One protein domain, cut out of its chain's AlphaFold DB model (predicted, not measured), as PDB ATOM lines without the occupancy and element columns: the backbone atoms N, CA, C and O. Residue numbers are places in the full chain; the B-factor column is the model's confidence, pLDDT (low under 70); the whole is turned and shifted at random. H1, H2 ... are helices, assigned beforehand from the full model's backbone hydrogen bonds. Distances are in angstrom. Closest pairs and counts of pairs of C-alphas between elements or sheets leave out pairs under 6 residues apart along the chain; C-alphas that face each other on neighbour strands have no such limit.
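This is residues 1 to 147 of the 147 residues of the protein "Protein Turandot Z" of Drosophila melanogaster (UniProt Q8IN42). H1 is a long helix whose first part, with residues 1 to 25 free, sticks out as an arm from a body where its other end, H2, H3 and H5 form an up-and-down bundle, each running against the one before. Short H4 packs on the beginning of H2. The 147 printed residues, with five named helices, H1 to H5, and no named strand, are all helix in class. The whole is loose, radius of gyration of the C-alphas 20.7 A, spanning 82 by 27 by 26 A.

H1, residues 2 to 42, and H2, residues 46 to 63, form a helical hairpin, touching with H1's residues 29 to 40 alone; their closest C-alphas, of Ser 40 and Gln 49, are 6.0 A apart. H5, residues 116 to 144, touches H2 at a shallow tilt of 25 degrees, the same way; the closest C-alphas, of Ala 46 and Lys 127, are 5.2 A apart. H3, residues 71 to 87, touches H5, opposite ways; the closest C-alphas, of Leu 77 and Ile 137, are 6.9 A apart. H4, residues 99 to 103, touches H2. O i to N i+4 pairs are within hydrogen-bond range throughout H2 to H5, and 34 of 37 in H1.

H1 begins at C-alpha 2 (55.201, 48.197, 3.602) and is 61.6 A long; H5, 41.7 A, ends at C-alpha 144 (13.379, 55.831, -3.743).

The printed part has no cut. The links H3 to H4 and H4 to H5 are long. pLDDT is under 70 in 51 residues, among them 1 to 23 and 89 to 112.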
ATOM      1  N   MET A   1      57.663  47.751   0.038       55.48
ATOM      2  CA  MET A   1      56.369  47.022   0.081       55.48
ATOM      3  C   MET A   1      55.481  47.399   1.273       55.48
ATOM      4  O   MET A   1      54.278  47.483   1.081       55.48
ATOM      5  N   TYR A   2      56.016  47.741   2.455       57.27
ATOM      6  CA  TYR A   2      55.201  48.197   3.602       57.27
ATOM      7  C   TYR A   2      54.405  49.501   3.378       57.27
ATOM      8  O   TYR A   2      53.325  49.658   3.940       57.27
ATOM      9  N   PHE A   3      54.905  50.425   2.550       58.83
ATOM     10  CA  PHE A   3      54.262  51.730   2.334       58.83
ATOM     11  C   PHE A   3      52.936  51.627   1.556       58.83
ATOM     12  O   PHE A   3      51.948  52.251   1.930       58.83
ATOM     13  N   ALA A   4      52.881  50.771   0.529       58.03
ATOM     14  CA  ALA A   4      51.673  50.560  -0.275       58.03
ATOM     15  C   ALA A   4      50.542  49.889   0.528       58.03
ATOM     16  O   ALA A   4      49.379  50.261   0.387       58.03
ATOM     17  N   ILE A   5      50.887  48.954   1.422       61.50
ATOM     18  CA  ILE A   5      49.915  48.258   2.282       61.50
ATOM     19  C   ILE A   5      49.309  49.221   3.315       61.50
ATOM     20  O   ILE A   5      48.117  49.157   3.600       61.50
ATOM     21  N   ARG A   6      50.101  50.159   3.858       57.62
ATOM     22  CA  ARG A   6      49.572  51.164   4.794       57.62
ATOM     23  C   ARG A   6      48.672  52.191   4.110       57.62
ATOM     24  O   ARG A   6      47.691  52.614   4.712       57.62
ATOM     25  N   LEU A   7      48.962  52.553   2.859       65.98
ATOM     26  CA  LEU A   7      48.135  53.497   2.105       65.98
ATOM     27  C   LEU A   7      46.745  52.921   1.787       65.98
ATOM     28  O   LEU A   7      45.755  53.642   1.903       65.98
ATOM     29  N   SER A   8      46.646  51.624   1.455       69.44
ATOM     30  CA  SER A   8      45.346  50.991   1.180       69.44
ATOM     31  C   SER A   8      44.454  50.936   2.423       69.44
ATOM     32  O   SER A   8      43.258  51.200   2.325       69.44
ATOM     33  N   PHE A   9      45.035  50.684   3.601       65.26
ATOM     34  CA  PHE A   9      44.297  50.683   4.865       65.26
ATOM     35  C   PHE A   9      43.753  52.071   5.223       65.26
ATOM     36  O   PHE A   9      42.605  52.189   5.640       65.26
ATOM     37  N   VAL A  10      44.541  53.131   5.020       69.63
ATOM     38  CA  VAL A  10      44.092  54.509   5.290       69.63
ATOM     39  C   VAL A  10      42.976  54.929   4.326       69.63
ATOM     40  O   VAL A  10      41.988  55.516   4.762       69.63
ATOM     41  N   LEU A  11      43.079  54.574   3.040       66.50
ATOM     42  CA  LEU A  11      42.020  54.812   2.051       66.50
ATOM     43  C   LEU A  11      40.737  54.042   2.379       66.50
ATOM     44  O   LEU A  11      39.657  54.622   2.319       66.50
ATOM     45  N   ALA A  12      40.842  52.776   2.786       66.21
ATOM     46  CA  ALA A  12      39.685  51.979   3.187       66.21
ATOM     47  C   ALA A  12      38.978  52.571   4.419       66.21
ATOM     48  O   ALA A  12      37.755  52.682   4.432       66.21
ATOM     49  N   VAL A  13      39.733  53.018   5.429       64.80
ATOM     50  CA  VAL A  13      39.158  53.661   6.623       64.80
ATOM     51  C   VAL A  13      38.515  55.009   6.279       64.80
ATOM     52  O   VAL A  13      37.427  55.300   6.774       64.80
ATOM     53  N   LEU A  14      39.126  55.804   5.393       61.38
ATOM     54  CA  LEU A  14      38.540  57.060   4.914       61.38
ATOM     55  C   LEU A  14      37.236  56.831   4.143       61.38
ATOM     56  O   LEU A  14      36.276  57.555   4.383       61.38
ATOM     57  N   ILE A  15      37.180  55.811   3.280       62.57
ATOM     58  CA  ILE A  15      35.967  55.434   2.536       62.57
ATOM     59  C   ILE A  15      34.871  54.927   3.490       62.57
ATOM     60  O   ILE A  15      33.704  55.286   3.333       62.57
ATOM     61  N   CYS A  16      35.222  54.154   4.523       61.03
ATOM     62  CA  CYS A  16      34.263  53.719   5.545       61.03
ATOM     63  C   CYS A  16      33.720  54.889   6.385       61.03
ATOM     64  O   CYS A  16      32.545  54.894   6.754       61.03
ATOM     65  N   LEU A  17      34.545  55.901   6.673       57.69
ATOM     66  CA  LEU A  17      34.115  57.100   7.398       57.69
ATOM     67  C   LEU A  17      33.224  58.010   6.543       57.69
ATOM     68  O   LEU A  17      32.233  58.529   7.057       57.69
ATOM     69  N   THR A  18      33.523  58.179   5.252       55.63
ATOM     70  CA  THR A  18      32.666  58.967   4.350       55.63
ATOM     71  C   THR A  18      31.349  58.267   4.029       55.63
ATOM     72  O   THR A  18      30.326  58.947   3.966       55.63
ATOM     73  N   GLY A  19      31.326  56.932   3.929       52.60
ATOM     74  CA  GLY A  19      30.092  56.163   3.718       52.60
ATOM     75  C   GLY A  19      29.047  56.340   4.831       52.60
ATOM     76  O   GLY A  19      27.850  56.412   4.558       52.60
ATOM     77  N   ASN A  20      29.483  56.502   6.085       56.38
ATOM     78  CA  ASN A  20      28.578  56.780   7.207       56.38
ATOM     79  C   ASN A  20      27.952  58.186   7.153       56.38
ATOM     80  O   ASN A  20      26.868  58.403   7.701       56.38
ATOM     81  N   GLY A  21      28.623  59.152   6.517       57.82
ATOM     82  CA  GLY A  21      28.125  60.523   6.390       57.82
ATOM     83  C   GLY A  21      26.901  60.613   5.482       57.82
ATOM     84  O   GLY A  21      25.899  61.223   5.851       57.82
ATOM     85  N   SER A  22      26.953  59.946   4.328       63.24
ATOM     86  CA  SER A  22      25.848  59.895   3.365       63.24
ATOM     87  C   SER A  22      24.638  59.131   3.907       63.24
ATOM     88  O   SER A  22      23.513  59.602   3.743       63.24
ATOM     89  N   ALA A  23      24.849  58.019   4.620       63.57
ATOM     90  CA  ALA A  23      23.756  57.286   5.267       63.57
ATOM     91  C   ALA A  23      23.019  58.153   6.307       63.57
ATOM     92  O   ALA A  23      21.793  58.251   6.279       63.57
ATOM     93  N   ARG A  24      23.760  58.876   7.162       70.12
ATOM     94  CA  ARG A  24      23.162  59.803   8.141       70.12
ATOM     95  C   ARG A  24      22.371  60.934   7.490       70.12
ATOM     96  O   ARG A  24      21.337  61.326   8.025       70.12
ATOM     97  N   MET A  25      22.848  61.475   6.368       78.66
ATOM     98  CA  MET A  25      22.119  62.517   5.638       78.66
ATOM     99  C   MET A  25      20.804  61.992   5.054       78.66
ATOM    100  O   MET A  25      19.786  62.674   5.160       78.66
ATOM    101  N   LEU A  26      20.808  60.770   4.515       85.40
ATOM    102  CA  LEU A  26      19.611  60.129   3.974       85.40
ATOM    103  C   LEU A  26      18.555  59.887   5.061       85.40
ATOM    104  O   LEU A  26      17.385  60.216   4.858       85.40
ATOM    105  N   ASP A  27      18.956  59.393   6.235       87.16
ATOM    106  CA  ASP A  27      18.039  59.203   7.369       87.16
ATOM    107  C   ASP A  27      17.484  60.534   7.900       87.16
ATOM    108  O   ASP A  27      16.299  60.634   8.238       87.16
ATOM    109  N   ALA A  28      18.313  61.581   7.940       91.28
ATOM    110  CA  ALA A  28      17.883  62.913   8.351       91.28
ATOM    111  C   ALA A  28      16.841  63.501   7.383       91.28
ATOM    112  O   ALA A  28      15.784  63.956   7.826       91.28
ATOM    113  N   ASP A  29      17.099  63.441   6.073       93.00
ATOM    114  CA  ASP A  29      16.160  63.917   5.051       93.00
ATOM    115  C   ASP A  29      14.865  63.080   5.046       93.00
ATOM    116  O   ASP A  29      13.777  63.636   4.884       93.00
ATOM    117  N   ARG A  30      14.937  61.768   5.313       91.49
ATOM    118  CA  ARG A  30      13.757  60.903   5.507       91.49
ATOM    119  C   ARG A  30      12.868  61.356   6.652       91.49
ATOM    120  O   ARG A  30      11.665  61.551   6.465       91.49
ATOM    121  N   ASN A  31      13.456  61.514   7.834       93.72
ATOM    122  CA  ASN A  31      12.729  61.964   9.016       93.72
ATOM    123  C   ASN A  31      12.139  63.353   8.776       93.72
ATOM    124  O   ASN A  31      10.995  63.624   9.150       93.72
ATOM    125  N   ARG A  32      12.886  64.222   8.088       94.96
ATOM    126  CA  ARG A  32      12.407  65.555   7.747       94.96
ATOM    127  C   ARG A  32      11.233  65.518   6.772       94.96
ATOM    128  O   ARG A  32      10.238  66.196   7.017       94.96
ATOM    129  N   LEU A  33      11.286  64.687   5.733       94.97
ATOM    130  CA  LEU A  33      10.175  64.478   4.801       94.97
ATOM    131  C   LEU A  33       8.910  63.983   5.510       94.97
ATOM    132  O   LEU A  33       7.823  64.479   5.219       94.97
ATOM    133  N   GLN A  34       9.031  63.062   6.469       95.25
ATOM    134  CA  GLN A  34       7.891  62.613   7.277       95.25
ATOM    135  C   GLN A  34       7.290  63.752   8.109       95.25
ATOM    136  O   GLN A  34       6.073  63.944   8.097       95.25
ATOM    137  N   GLN A  35       8.126  64.549   8.781       96.46
ATOM    138  CA  GLN A  35       7.663  65.718   9.536       96.46
ATOM    139  C   GLN A  35       6.956  66.736   8.633       96.46
ATOM    140  O   GLN A  35       5.880  67.224   8.978       96.46
ATOM    141  N   LEU A  36       7.534  67.036   7.467       95.95
ATOM    142  CA  LEU A  36       6.969  67.973   6.497       95.95
ATOM    143  C   LEU A  36       5.637  67.473   5.937       95.95
ATOM    144  O   LEU A  36       4.691  68.252   5.836       95.95
ATOM    145  N   GLN A  37       5.520  66.174   5.658       95.46
ATOM    146  CA  GLN A  37       4.272  65.562   5.207       95.46
ATOM    147  C   GLN A  37       3.170  65.674   6.270       95.46
ATOM    148  O   GLN A  37       2.049  66.077   5.952       95.46
ATOM    149  N   ILE A  38       3.476  65.365   7.534       95.34
ATOM    150  CA  ILE A  38       2.516  65.492   8.645       95.34
ATOM    151  C   ILE A  38       2.097  66.955   8.816       95.34
ATOM    152  O   ILE A  38       0.903  67.265   8.847       95.34
ATOM    153  N   ARG A  39       3.070  67.873   8.846       95.43
ATOM    154  CA  ARG A  39       2.818  69.311   8.983       95.43
ATOM    155  C   ARG A  39       1.988  69.859   7.821       95.43
ATOM    156  O   ARG A  39       1.086  70.660   8.051       95.43
ATOM    157  N   SER A  40       2.232  69.405   6.590       94.21
ATOM    158  CA  SER A  40       1.430  69.784   5.421       94.21
ATOM    159  C   SER A  40      -0.008  69.290   5.561       94.21
ATOM    160  O   SER A  40      -0.948  70.035   5.294       94.21
ATOM    161  N   GLN A  41      -0.233  68.073   6.049       93.85
ATOM    162  CA  GLN A  41      -1.596  67.573   6.234       93.85
ATOM    163  C   GLN A  41      -2.369  68.386   7.277       93.85
ATOM    164  O   GLN A  41      -3.510  68.770   7.009       93.85
ATOM    165  N   GLN A  42      -1.724  68.709   8.397       92.91
ATOM    166  CA  GLN A  42      -2.326  69.421   9.526       92.91
ATOM    167  C   GLN A  42      -2.487  70.928   9.299       92.91
ATOM    168  O   GLN A  42      -3.423  71.527   9.820       92.91
ATOM    169  N   SER A  43      -1.601  71.560   8.524       90.85
ATOM    170  CA  SER A  43      -1.662  73.008   8.335       90.85
ATOM    171  C   SER A  43      -2.837  73.425   7.438       90.85
ATOM    172  O   SER A  43      -3.052  72.885   6.342       90.85
ATOM    173  N   ALA A  44      -3.586  74.421   7.910       89.00
ATOM    174  CA  ALA A  44      -4.621  75.134   7.163       89.00
ATOM    175  C   ALA A  44      -4.138  76.496   6.627       89.00
ATOM    176  O   ALA A  44      -4.872  77.144   5.882       89.00
ATOM    177  N   ASP A  45      -2.920  76.910   6.987       87.25
ATOM    178  CA  ASP A  45      -2.317  78.171   6.566       87.25
ATOM    179  C   ASP A  45      -1.609  78.012   5.219       87.25
ATOM    180  O   ASP A  45      -0.776  77.123   5.031       87.25
ATOM    181  N   ALA A  46      -1.952  78.876   4.269       85.34
ATOM    182  CA  ALA A  46      -1.474  78.772   2.901       85.34
ATOM    183  C   ALA A  46       0.005  79.163   2.755       85.34
ATOM    184  O   ALA A  46       0.706  78.542   1.960       85.34
ATOM    185  N   ASN A  47       0.504  80.104   3.563       84.30
ATOM    186  CA  ASN A  47       1.928  80.462   3.555       84.30
ATOM    187  C   ASN A  47       2.777  79.293   4.044       84.30
ATOM    188  O   ASN A  47       3.693  78.857   3.359       84.30
ATOM    189  N   THR A  48       2.376  78.709   5.173       88.77
ATOM    190  CA  THR A  48       3.006  77.519   5.740       88.77
ATOM    191  C   THR A  48       3.004  76.364   4.742       88.77
ATOM    192  O   THR A  48       3.983  75.627   4.675       88.77
ATOM    193  N   GLN A  49       1.932  76.177   3.960       90.47
ATOM    194  CA  GLN A  49       1.942  75.171   2.893       90.47
ATOM    195  C   GLN A  49       3.038  75.464   1.869       90.47
ATOM    196  O   GLN A  49       3.818  74.565   1.564       90.47
ATOM    197  N   VAL A  50       3.117  76.697   1.361       88.62
ATOM    198  CA  VAL A  50       4.121  77.079   0.359       88.62
ATOM    199  C   VAL A  50       5.539  76.883   0.899       88.62
ATOM    200  O   VAL A  50       6.353  76.268   0.212       88.62
ATOM    201  N   ASP A  51       5.818  77.302   2.135       88.90
ATOM    202  CA  ASP A  51       7.118  77.090   2.784       88.90
ATOM    203  C   ASP A  51       7.486  75.600   2.839       88.90
ATOM    204  O   ASP A  51       8.592  75.206   2.465       88.90
ATOM    205  N   ILE A  52       6.533  74.749   3.239       92.61
ATOM    206  CA  ILE A  52       6.728  73.295   3.252       92.61
ATOM    207  C   ILE A  52       7.009  72.771   1.840       92.61
ATOM    208  O   ILE A  52       7.885  71.923   1.676       92.61
ATOM    209  N   ALA A  53       6.304  73.265   0.819       92.85
ATOM    210  CA  ALA A  53       6.546  72.872  -0.567       92.85
ATOM    211  C   ALA A  53       7.986  73.159  -0.986       92.85
ATOM    212  O   ALA A  53       8.635  72.272  -1.534       92.85
ATOM    213  N   TYR A  54       8.497  74.362  -0.715       91.09
ATOM    214  CA  TYR A  54       9.872  74.716  -1.064       91.09
ATOM    215  C   TYR A  54      10.896  73.862  -0.326       91.09
ATOM    216  O   TYR A  54      11.878  73.437  -0.934       91.09
ATOM    217  N   GLU A  55      10.651  73.540   0.943       92.92
ATOM    218  CA  GLU A  55      11.550  72.668   1.692       92.92
ATOM    219  C   GLU A  55      11.561  71.237   1.125       92.92
ATOM    220  O   GLU A  55      12.624  70.665   0.879       92.92
ATOM    221  N   VAL A  56      10.386  70.680   0.823       95.12
ATOM    222  CA  VAL A  56      10.250  69.353   0.204       95.12
ATOM    223  C   VAL A  56      10.852  69.325  -1.208       95.12
ATOM    224  O   VAL A  56      11.517  68.354  -1.571       95.12
ATOM    225  N   ILE A  57      10.684  70.396  -1.988       94.55
ATOM    226  CA  ILE A  57      11.341  70.590  -3.288       94.55
ATOM    227  C   ILE A  57      12.862  70.613  -3.129       94.55
ATOM    228  O   ILE A  57      13.556  69.999  -3.932       94.55
ATOM    229  N   GLY A  58      13.388  71.283  -2.102       92.85
ATOM    230  CA  GLY A  58      14.821  71.308  -1.820       92.85
ATOM    231  C   GLY A  58      15.377  69.907  -1.577       92.85
ATOM    232  O   GLY A  58      16.408  69.547  -2.139       92.85
ATOM    233  N   ILE A  59      14.663  69.077  -0.807       93.85
ATOM    234  CA  ILE A  59      15.040  67.670  -0.605       93.85
ATOM    235  C   ILE A  59      14.923  66.889  -1.922       93.85
ATOM    236  O   ILE A  59      15.834  66.148  -2.278       93.85
ATOM    237  N   TYR A  60      13.856  67.083  -2.699       94.42
ATOM    238  CA  TYR A  60      13.704  66.456  -4.016       94.42
ATOM    239  C   TYR A  60      14.846  66.786  -4.976       94.42
ATOM    240  O   TYR A  60      15.386  65.883  -5.614       94.42
ATOM    241  N   ASP A  61      15.248  68.054  -5.044       92.98
ATOM    242  CA  ASP A  61      16.327  68.522  -5.909       92.98
ATOM    243  C   ASP A  61      17.680  67.874  -5.540       92.98
ATOM    244  O   ASP A  61      18.499  67.670  -6.435       92.98
ATOM    245  N   LYS A  62      17.894  67.456  -4.276       90.65
ATOM    246  CA  LYS A  62      19.087  66.684  -3.866       90.65
ATOM    247  C   LYS A  62      19.118  65.267  -4.446       90.65
ATOM    248  O   LYS A  62      20.195  64.780  -4.778       90.65
ATOM    249  N   TYR A  63      17.967  64.594  -4.528       89.10
ATOM    250  CA  TYR A  63      17.889  63.163  -4.862       89.10
ATOM    251  C   TYR A  63      17.411  62.880  -6.289       89.10
ATOM    252  O   TYR A  63      17.555  61.750  -6.762       89.10
ATOM    253  N   LYS A  64      16.817  63.844  -7.001       89.07
ATOM    254  CA  LYS A  64      16.427  63.652  -8.408       89.07
ATOM    255  C   LYS A  64      17.655  63.358  -9.281       89.07
ATOM    256  O   LYS A  64      18.768  63.760  -8.958       89.07
ATOM    257  N   GLY A  65      17.476  62.597 -10.355       84.99
ATOM    258  CA  GLY A  65      18.560  62.170 -11.245       84.99
ATOM    259  C   GLY A  65      19.514  61.114 -10.670       84.99
ATOM    260  O   GLY A  65      20.285  60.529 -11.425       84.99
ATOM    261  N   GLN A  66      19.463  60.820  -9.367       80.66
ATOM    262  CA  GLN A  66      20.246  59.737  -8.764       80.66
ATOM    263  C   GLN A  66      19.616  58.370  -9.088       80.66
ATOM    264  O   GLN A  66      18.393  58.271  -9.177       80.66
ATOM    265  N   GLY A  67      20.440  57.338  -9.305       66.34
ATOM    266  CA  GLY A  67      20.051  56.054  -9.911       66.34
ATOM    267  C   GLY A  67      18.833  55.337  -9.304       66.34
ATOM    268  O   GLY A  67      18.428  55.584  -8.170       66.34
ATOM    269  N   GLY A  68      18.233  54.437 -10.095       63.41
ATOM    270  CA  GLY A  68      17.084  53.608  -9.699       63.41
ATOM    271  C   GLY A  68      15.723  54.315  -9.714       63.41
ATOM    272  O   GLY A  68      14.714  53.713  -9.348       63.41
ATOM    273  N   SER A  69      15.652  55.582 -10.133       66.62
ATOM    274  CA  SER A  69      14.391  56.315 -10.156       66.62
ATOM    275  C   SER A  69      13.459  55.887 -11.285       66.62
ATOM    276  O   SER A  69      13.861  55.705 -12.433       66.62
ATOM    277  N   ASN A  70      12.164  55.808 -10.969       83.41
ATOM    278  CA  ASN A  70      11.115  55.760 -11.982       83.41
ATOM    279  C   ASN A  70      11.144  57.077 -12.775       83.41
ATOM    280  O   ASN A  70      10.587  58.088 -12.340       83.41
ATOM    281  N   VAL A  71      11.818  57.049 -13.927       84.23
ATOM    282  CA  VAL A  71      12.091  58.215 -14.778       84.23
ATOM    283  C   VAL A  71      10.804  58.925 -15.194       84.23
ATOM    284  O   VAL A  71      10.747  60.152 -15.170       84.23
ATOM    285  N   LEU A  72       9.741  58.174 -15.503       88.94
ATOM    286  CA  LEU A  72       8.440  58.751 -15.852       88.94
ATOM    287  C   LEU A  72       7.836  59.521 -14.677       88.94
ATOM    288  O   LEU A  72       7.361  60.646 -14.844       88.94
ATOM    289  N   ARG A  73       7.885  58.939 -13.475       91.78
ATOM    290  CA  ARG A  73       7.387  59.607 -12.270       91.78
ATOM    291  C   ARG A  73       8.215  60.843 -11.934       91.78
ATOM    292  O   ARG A  73       7.654  61.869 -11.558       91.78
ATOM    293  N   GLU A  74       9.531  60.761 -12.093       92.52
ATOM    294  CA  GLU A  74      10.426  61.890 -11.866       92.52
ATOM    295  C   GLU A  74      10.174  63.024 -12.870       92.52
ATOM    296  O   GLU A  74      10.082  64.177 -12.465       92.52
ATOM    297  N   ALA A  75       9.972  62.716 -14.155       92.29
ATOM    298  CA  ALA A  75       9.624  63.706 -15.174       92.29
ATOM    299  C   ALA A  75       8.286  64.408 -14.874       92.29
ATOM    300  O   ALA A  75       8.187  65.632 -14.991       92.29
ATOM    301  N   GLN A  76       7.272  63.659 -14.422       94.02
ATOM    302  CA  GLN A  76       6.003  64.238 -13.970       94.02
ATOM    303  C   GLN A  76       6.198  65.186 -12.782       94.02
ATOM    304  O   GLN A  76       5.669  66.297 -12.800       94.02
ATOM    305  N   LEU A  77       6.969  64.777 -11.769       94.52
ATOM    306  CA  LEU A  77       7.244  65.619 -10.604       94.52
ATOM    307  C   LEU A  77       8.043  66.867 -10.980       94.52
ATOM    308  O   LEU A  77       7.682  67.951 -10.544       94.52
ATOM    309  N   ASN A  78       9.044  66.755 -11.854       94.08
ATOM    310  CA  ASN A  78       9.775  67.911 -12.376       94.08
ATOM    311  C   ASN A  78       8.835  68.925 -13.044       94.08
ATOM    312  O   ASN A  78       8.962  70.127 -12.813       94.08
ATOM    313  N   SER A  79       7.862  68.455 -13.830       94.00
ATOM    314  CA  SER A  79       6.853  69.331 -14.435       94.00
ATOM    315  C   SER A  79       6.003  70.041 -13.376       94.00
ATOM    316  O   SER A  79       5.836  71.258 -13.441       94.00
ATOM    317  N   GLN A  80       5.536  69.316 -12.353       92.60
ATOM    318  CA  GLN A  80       4.745  69.895 -11.259       92.60
ATOM    319  C   GLN A  80       5.550  70.895 -10.419       92.60
ATOM    320  O   GLN A  80       5.040  71.962 -10.088       92.60
ATOM    321  N   VAL A  81       6.812  70.587 -10.110       92.69
ATOM    322  CA  VAL A  81       7.723  71.484  -9.386       92.69
ATOM    323  C   VAL A  81       7.971  72.758 -10.186       92.69
ATOM    324  O   VAL A  81       7.903  73.851  -9.629       92.69
ATOM    325  N   ASN A  82       8.226  72.641 -11.490       91.10
ATOM    326  CA  ASN A  82       8.438  73.802 -12.349       91.10
ATOM    327  C   ASN A  82       7.168  74.646 -12.478       91.10
ATOM    328  O   ASN A  82       7.240  75.868 -12.405       91.10
ATOM    329  N   ASP A  83       6.003  74.016 -12.640       88.02
ATOM    330  CA  ASP A  83       4.731  74.732 -12.685       88.02
ATOM    331  C   ASP A  83       4.438  75.467 -11.373       88.02
ATOM    332  O   ASP A  83       4.065  76.639 -11.407       88.02
ATOM    333  N   PHE A  84       4.698  74.824 -10.231       87.17
ATOM    334  CA  PHE A  84       4.599  75.449  -8.916       87.17
ATOM    335  C   PHE A  84       5.536  76.656  -8.806       87.17
ATOM    336  O   PHE A  84       5.053  77.768  -8.629       87.17
ATOM    337  N   LYS A  85       6.845  76.468  -9.046       84.40
ATOM    338  CA  LYS A  85       7.863  77.537  -8.991       84.40
ATOM    339  C   LYS A  85       7.572  78.710  -9.934       84.40
ATOM    340  O   LYS A  85       7.999  79.818  -9.647       84.40
ATOM    341  N   ARG A  86       6.888  78.498 -11.066       80.65
ATOM    342  CA  ARG A  86       6.471  79.594 -11.966       80.65
ATOM    343  C   ARG A  86       5.283  80.385 -11.431       80.65
ATOM    344  O   ARG A  86       5.153  81.565 -11.739       80.65
ATOM    345  N   LYS A  87       4.378  79.717 -10.718       77.27
ATOM    346  CA  LYS A  87       3.153  80.316 -10.170       77.27
ATOM    347  C   LYS A  87       3.393  80.983  -8.820       77.27
ATOM    348  O   LYS A  87       2.565  81.781  -8.391       77.27
ATOM    349  N   THR A  88       4.504  80.662  -8.167       72.73
ATOM    350  CA  THR A  88       4.920  81.233  -6.892       72.73
ATOM    351  C   THR A  88       6.159  82.111  -7.073       72.73
ATOM    352  O   THR A  88       7.163  81.712  -7.649       72.73
ATOM    353  N   MET A  89       6.098  83.333  -6.570       67.22
ATOM    354  CA  MET A  89       7.162  84.315  -6.584       67.22
ATOM    355  C   MET A  89       8.110  84.005  -5.428       67.22
ATOM    356  O   MET A  89       7.704  83.910  -4.267       67.22
ATOM    357  N   VAL A  90       9.376  83.821  -5.772       63.39
ATOM    358  CA  VAL A  90      10.460  83.448  -4.863       63.39
ATOM    359  C   VAL A  90      11.511  84.539  -4.933       63.39
ATOM    360  O   VAL A  90      11.882  84.954  -6.030       63.39
ATOM    361  N   ILE A  91      11.998  84.977  -3.778       58.00
ATOM    362  CA  ILE A  91      13.149  85.871  -3.663       58.00
ATOM    363  C   ILE A  91      14.231  85.059  -2.951       58.00
ATOM    364  O   ILE A  91      13.998  84.541  -1.863       58.00
ATOM    365  N   ASP A  92      15.376  84.867  -3.606       58.11
ATOM    366  CA  ASP A  92      16.512  84.091  -3.083       58.11
ATOM    367  C   ASP A  92      16.165  82.661  -2.618       58.11
ATOM    368  O   ASP A  92      16.675  82.154  -1.623       58.11
ATOM    369  N   GLY A  93      15.274  81.980  -3.349       56.16
ATOM    370  CA  GLY A  93      14.884  80.593  -3.055       56.16
ATOM    371  C   GLY A  93      13.889  80.431  -1.900       56.16
ATOM    372  O   GLY A  93      13.469  79.307  -1.628       56.16
ATOM    373  N   VAL A  94      13.461  81.534  -1.280       59.50
ATOM    374  CA  VAL A  94      12.422  81.576  -0.243       59.50
ATOM    375  C   VAL A  94      11.165  82.266  -0.798       59.50
ATOM    376  O   VAL A  94      11.288  83.246  -1.544       59.50
ATOM    377  N   PRO A  95       9.948  81.780  -0.494       61.82
ATOM    378  CA  PRO A  95       8.708  82.442  -0.899       61.82
ATOM    379  C   PRO A  95       8.734  83.938  -0.587       61.82
ATOM    380  O   PRO A  95       9.158  84.346   0.495       61.82
ATOM    381  N   ALA A  96       8.294  84.761  -1.540       65.82
ATOM    382  CA  ALA A  96       8.279  86.205  -1.362       65.82
ATOM    383  C   ALA A  96       7.498  86.592  -0.093       65.82
ATOM    384  O   ALA A  96       6.363  86.157   0.124       65.82
ATOM    385  N   GLN A  97       8.100  87.440   0.744       57.05
ATOM    386  CA  GLN A  97       7.475  87.882   1.987       57.05
ATOM    387  C   GLN A  97       6.289  88.814   1.685       57.05
ATOM    388  O   GLN A  97       6.423  89.855   1.039       57.05
ATOM    389  N   GLY A  98       5.095  88.424   2.134       61.66
ATOM    390  CA  GLY A  98       3.849  89.149   1.845       61.66
ATOM    391  C   GLY A  98       2.587  88.288   1.796       61.66
ATOM    392  O   GLY A  98       1.576  88.728   1.253       61.66
ATOM    393  N   GLY A  99       2.649  87.065   2.321       65.85
ATOM    394  CA  GLY A  99       1.562  86.098   2.265       65.85
ATOM    395  C   GLY A  99       1.316  85.529   0.863       65.85
ATOM    396  O   GLY A  99       2.048  85.840  -0.075       65.85
ATOM    397  N   VAL A 100       0.249  84.741   0.694       64.61
ATOM    398  CA  VAL A 100      -0.135  84.114  -0.588       64.61
ATOM    399  C   VAL A 100      -0.182  85.116  -1.737       64.61
ATOM    400  O   VAL A 100       0.184  84.779  -2.855       64.61
ATOM    401  N   TRP A 101      -0.568  86.363  -1.476       65.42
ATOM    402  CA  TRP A 101      -0.627  87.416  -2.492       65.42
ATOM    403  C   TRP A 101       0.742  87.933  -2.921       65.42
ATOM    404  O   TRP A 101       0.934  88.233  -4.100       65.42
ATOM    405  N   GLY A 102       1.696  88.013  -1.990       65.24
ATOM    406  CA  GLY A 102       3.102  88.240  -2.325       65.24
ATOM    407  C   GLY A 102       3.662  87.071  -3.131       65.24
ATOM    408  O   GLY A 102       4.332  87.278  -4.138       65.24
ATOM    409  N   ILE A 103       3.284  85.852  -2.749       63.33
ATOM    410  CA  ILE A 103       3.673  84.622  -3.436       63.33
ATOM    411  C   ILE A 103       3.037  84.536  -4.832       63.33
ATOM    412  O   ILE A 103       3.686  84.080  -5.750       63.33
ATOM    413  N   LEU A 104       1.817  85.005  -5.080       69.53
ATOM    414  CA  LEU A 104       1.233  84.975  -6.433       69.53
ATOM    415  C   LEU A 104       1.763  86.092  -7.349       69.53
ATOM    416  O   LEU A 104       1.393  86.161  -8.520       69.53
ATOM    417  N   GLY A 105       2.638  86.960  -6.833       57.94
ATOM    418  CA  GLY A 105       3.564  87.801  -7.587       57.94
ATOM    419  C   GLY A 105       2.988  88.969  -8.395       57.94
ATOM    420  O   GLY A 105       3.616  90.016  -8.492       57.94
ATOM    421  N   ALA A 106       1.781  88.866  -8.935       52.67
ATOM    422  CA  ALA A 106       1.210  89.904  -9.796       52.67
ATOM    423  C   ALA A 106       0.109  90.725  -9.116       52.67
ATOM    424  O   ALA A 106      -0.308  91.759  -9.631       52.67
ATOM    425  N   ILE A 107      -0.381  90.281  -7.959       52.88
ATOM    426  CA  ILE A 107      -1.694  90.725  -7.497       52.88
ATOM    427  C   ILE A 107      -1.595  91.671  -6.302       52.88
ATOM    428  O   ILE A 107      -2.587  92.288  -5.978       52.88
ATOM    429  N   LYS A 108      -0.433  91.930  -5.687       52.01
ATOM    430  CA  LYS A 108      -0.377  92.775  -4.471       52.01
ATOM    431  C   LYS A 108      -1.030  94.165  -4.629       52.01
ATOM    432  O   LYS A 108      -1.626  94.644  -3.677       52.01
ATOM    433  N   LYS A 109      -0.984  94.780  -5.822       54.00
ATOM    434  CA  LYS A 109      -1.697  96.046  -6.115       54.00
ATOM    435  C   LYS A 109      -3.167  95.878  -6.521       54.00
ATOM    436  O   LYS A 109      -3.932  96.820  -6.383       54.00
ATOM    437  N   ALA A 110      -3.555  94.716  -7.036       56.41
ATOM    438  CA  ALA A 110      -4.938  94.416  -7.407       56.41
ATOM    439  C   ALA A 110      -5.698  93.672  -6.294       56.41
ATOM    440  O   ALA A 110      -6.919  93.634  -6.326       56.41
ATOM    441  N   ALA A 111      -5.000  93.117  -5.301       58.44
ATOM    442  CA  ALA A 111      -5.539  92.260  -4.254       58.44
ATOM    443  C   ALA A 111      -6.601  92.996  -3.445       58.44
ATOM    444  O   ALA A 111      -7.641  92.417  -3.167       58.44
ATOM    445  N   ASP A 112      -6.404  94.279  -3.147       65.24
ATOM    446  CA  ASP A 112      -7.402  95.071  -2.419       65.24
ATOM    447  C   ASP A 112      -8.714  95.229  -3.204       65.24
ATOM    448  O   ASP A 112      -9.778  95.327  -2.601       65.24
ATOM    449  N   ALA A 113      -8.659  95.169  -4.539       70.76
ATOM    450  CA  ALA A 113      -9.829  95.193  -5.419       70.76
ATOM    451  C   ALA A 113     -10.405  93.793  -5.715       70.76
ATOM    452  O   ALA A 113     -11.489  93.687  -6.289       70.76
ATOM    453  N   VAL A 114      -9.699  92.715  -5.354       70.45
ATOM    454  CA  VAL A 114     -10.179  91.343  -5.549       70.45
ATOM    455  C   VAL A 114     -11.190  91.010  -4.444       70.45
ATOM    456  O   VAL A 114     -10.853  91.122  -3.264       70.45
ATOM    457  N   PRO A 115     -12.410  90.560  -4.795       80.23
ATOM    458  CA  PRO A 115     -13.404  90.128  -3.819       80.23
ATOM    459  C   PRO A 115     -12.870  89.047  -2.870       80.23
ATOM    460  O   PRO A 115     -12.162  88.129  -3.290       80.23
ATOM    461  N   ASP A 116     -13.239  89.112  -1.590       81.68
ATOM    462  CA  ASP A 116     -12.673  88.228  -0.561       81.68
ATOM    463  C   ASP A 116     -12.959  86.738  -0.797       81.68
ATOM    464  O   ASP A 116     -12.151  85.884  -0.429       81.68
ATOM    465  N   ASN A 117     -14.067  86.399  -1.462       82.95
ATOM    466  CA  ASN A 117     -14.348  85.023  -1.874       82.95
ATOM    467  C   ASN A 117     -13.329  84.523  -2.908       82.95
ATOM    468  O   ASN A 117     -12.781  83.438  -2.738       82.95
ATOM    469  N   VAL A 118     -13.002  85.338  -3.918       79.80
ATOM    470  CA  VAL A 118     -11.969  85.013  -4.913       79.80
ATOM    471  C   VAL A 118     -10.613  84.876  -4.230       79.80
ATOM    472  O   VAL A 118      -9.837  83.982  -4.572       79.80
ATOM    473  N   LYS A 119     -10.339  85.714  -3.219       76.89
ATOM    474  CA  LYS A 119      -9.097  85.588  -2.461       76.89
ATOM    475  C   LYS A 119      -9.001  84.248  -1.745       76.89
ATOM    476  O   LYS A 119      -7.994  83.548  -1.849       76.89
ATOM    477  N   LYS A 120     -10.072  83.883  -1.046       82.83
ATOM    478  CA  LYS A 120     -10.172  82.629  -0.302       82.83
ATOM    479  C   LYS A 120     -10.093  81.413  -1.225       82.83
ATOM    480  O   LYS A 120      -9.454  80.426  -0.868       82.83
ATOM    481  N   ASP A 121     -10.684  81.488  -2.414       83.22
ATOM    482  CA  ASP A 121     -10.601  80.431  -3.424       83.22
ATOM    483  C   ASP A 121      -9.173  80.263  -3.950       83.22
ATOM    484  O   ASP A 121      -8.680  79.136  -4.031       83.22
ATOM    485  N   ALA A 122      -8.466  81.366  -4.215       79.72
ATOM    486  CA  ALA A 122      -7.056  81.329  -4.593       79.72
ATOM    487  C   ALA A 122      -6.191  80.715  -3.481       79.72
ATOM    488  O   ALA A 122      -5.384  79.823  -3.745       79.72
ATOM    489  N   GLU A 123      -6.395  81.112  -2.222       83.80
ATOM    490  CA  GLU A 123      -5.703  80.506  -1.081       83.80
ATOM    491  C   GLU A 123      -6.011  79.011  -0.950       83.80
ATOM    492  O   GLU A 123      -5.113  78.208  -0.698       83.80
ATOM    493  N   ASN A 124      -7.270  78.604  -1.126       86.25
ATOM    494  CA  ASN A 124      -7.673  77.199  -1.098       86.25
ATOM    495  C   ASN A 124      -7.027  76.393  -2.226       86.25
ATOM    496  O   ASN A 124      -6.588  75.267  -1.985       86.25
ATOM    497  N   LEU A 125      -6.918  76.971  -3.422       85.64
ATOM    498  CA  LEU A 125      -6.239  76.360  -4.557       85.64
ATOM    499  C   LEU A 125      -4.734  76.213  -4.300       85.64
ATOM    500  O   LEU A 125      -4.167  75.149  -4.553       85.64
ATOM    501  N   VAL A 126      -4.083  77.240  -3.751       84.79
ATOM    502  CA  VAL A 126      -2.671  77.166  -3.349       84.79
ATOM    503  C   VAL A 126      -2.487  76.080  -2.292       84.79
ATOM    504  O   VAL A 126      -1.629  75.214  -2.449       84.79
ATOM    505  N   LYS A 127      -3.336  76.032  -1.260       87.70
ATOM    506  CA  LYS A 127      -3.274  74.989  -0.223       87.70
ATOM    507  C   LYS A 127      -3.423  73.589  -0.807       87.70
ATOM    508  O   LYS A 127      -2.622  72.713  -0.488       87.70
ATOM    509  N   SER A 128      -4.438  73.357  -1.636       88.53
ATOM    510  CA  SER A 128      -4.716  72.026  -2.182       88.53
ATOM    511  C   SER A 128      -3.616  71.568  -3.140       88.53
ATOM    512  O   SER A 128      -3.095  70.465  -2.976       88.53
ATOM    513  N   SER A 129      -3.196  72.431  -4.069       87.17
ATOM    514  CA  SER A 129      -2.108  72.138  -5.011       87.17
ATOM    515  C   SER A 129      -0.791  71.855  -4.292       87.17
ATOM    516  O   SER A 129      -0.110  70.883  -4.617       87.17
ATOM    517  N   THR A 130      -0.481  72.625  -3.250       90.27
ATOM    518  CA  THR A 130       0.724  72.418  -2.446       90.27
ATOM    519  C   THR A 130       0.694  71.085  -1.704       90.27
ATOM    520  O   THR A 130       1.664  70.333  -1.773       90.27
ATOM    521  N   LYS A 131      -0.428  70.725  -1.062       93.54
ATOM    522  CA  LYS A 131      -0.575  69.413  -0.402       93.54
ATOM    523  C   LYS A 131      -0.406  68.255  -1.387       93.54
ATOM    524  O   LYS A 131       0.203  67.241  -1.043       93.54
ATOM    525  N   VAL A 132      -0.932  68.395  -2.606       93.79
ATOM    526  CA  VAL A 132      -0.779  67.387  -3.665       93.79
ATOM    527  C   VAL A 132       0.683  67.257  -4.086       93.79
ATOM    528  O   VAL A 132       1.183  66.136  -4.164       93.79
ATOM    529  N   LEU A 133       1.383  68.375  -4.298       93.97
ATOM    530  CA  LEU A 133       2.800  68.373  -4.661       93.97
ATOM    531  C   LEU A 133       3.666  67.752  -3.558       93.97
ATOM    532  O   LEU A 133       4.451  66.846  -3.829       93.97
ATOM    533  N   VAL A 134       3.480  68.196  -2.311       95.84
ATOM    534  CA  VAL A 134       4.213  67.698  -1.140       95.84
ATOM    535  C   VAL A 134       4.018  66.192  -0.983       95.84
ATOM    536  O   VAL A 134       5.003  65.463  -0.880       95.84
ATOM    537  N   ARG A 135       2.775  65.700  -1.082       96.09
ATOM    538  CA  ARG A 135       2.493  64.257  -1.059       96.09
ATOM    539  C   ARG A 135       3.153  63.527  -2.229       96.09
ATOM    540  O   ARG A 135       3.779  62.495  -2.018       96.09
ATOM    541  N   GLY A 136       3.049  64.064  -3.444       94.95
ATOM    542  CA  GLY A 136       3.620  63.450  -4.641       94.95
ATOM    543  C   GLY A 136       5.138  63.282  -4.565       94.95
ATOM    544  O   GLY A 136       5.649  62.229  -4.952       94.95
ATOM    545  N   ILE A 137       5.838  64.293  -4.040       95.86
ATOM    546  CA  ILE A 137       7.282  64.248  -3.793       95.86
ATOM    547  C   ILE A 137       7.605  63.291  -2.642       95.86
ATOM    548  O   ILE A 137       8.497  62.457  -2.793       95.86
ATOM    549  N   TYR A 138       6.881  63.382  -1.522       95.84
ATOM    550  CA  TYR A 138       7.067  62.509  -0.361       95.84
ATOM    551  C   TYR A 138       6.988  61.032  -0.758       95.84
ATOM    552  O   TYR A 138       7.918  60.277  -0.479       95.84
ATOM    553  N   ASP A 139       5.929  60.626  -1.462       93.70
ATOM    554  CA  ASP A 139       5.724  59.231  -1.859       93.70
ATOM    555  C   ASP A 139       6.846  58.741  -2.789       93.70
ATOM    556  O   ASP A 139       7.371  57.638  -2.621       93.70
ATOM    557  N   TYR A 140       7.260  59.582  -3.744       93.32
ATOM    558  CA  TYR A 140       8.349  59.265  -4.668       93.32
ATOM    559  C   TYR A 140       9.691  59.106  -3.942       93.32
ATOM    560  O   TYR A 140      10.373  58.099  -4.135       93.32
ATOM    561  N   LEU A 141      10.060  60.057  -3.079       92.43
ATOM    562  CA  LEU A 141      11.333  60.010  -2.359       92.43
ATOM    563  C   LEU A 141      11.351  58.894  -1.313       92.43
ATOM    564  O   LEU A 141      12.351  58.195  -1.193       92.43
ATOM    565  N   MET A 142      10.251  58.655  -0.595       90.77
ATOM    566  CA  MET A 142      10.174  57.547   0.361       90.77
ATOM    567  C   MET A 142      10.310  56.189  -0.318       90.77
ATOM    568  O   MET A 142      10.955  55.308   0.252       90.77
ATOM    569  N   GLY A 143       9.733  56.025  -1.513       87.97
ATOM    570  CA  GLY A 143       9.941  54.840  -2.342       87.97
ATOM    571  C   GLY A 143      11.392  54.707  -2.797       87.97
ATOM    572  O   GLY A 143      11.975  53.636  -2.664       87.97
ATOM    573  N   LYS A 144      11.995  55.806  -3.260       84.31
ATOM    574  CA  LYS A 144      13.379  55.831  -3.743       84.31
ATOM    575  C   LYS A 144      14.399  55.508  -2.651       84.31
ATOM    576  O   LYS A 144      15.261  54.675  -2.859       84.31
ATOM    577  N   MET A 145      14.264  56.111  -1.474       83.28
ATOM    578  CA  MET A 145      15.219  55.963  -0.367       83.28
ATOM    579  C   MET A 145      15.132  54.598   0.347       83.28
ATOM    580  O   MET A 145      15.803  54.384   1.355       83.28
ATOM    581  N   LYS A 146      14.223  53.688  -0.047       73.95
ATOM    582  CA  LYS A 146      14.117  52.329   0.542       73.95
ATOM    583  C   LYS A 146      15.215  51.382   0.065       73.95
ATOM    584  O   LYS A 146      15.365  50.328   0.678       73.95
ATOM    585  N   HIS A 147      15.939  51.758  -0.979       56.15
ATOM    586  CA  HIS A 147      16.988  50.978  -1.619       56.15
ATOM    587  C   HIS A 147      18.265  51.810  -1.693       56.15
ATOM    588  O   HIS A 147      19.341  51.180  -1.695       56.15
TER     589      HIS A 147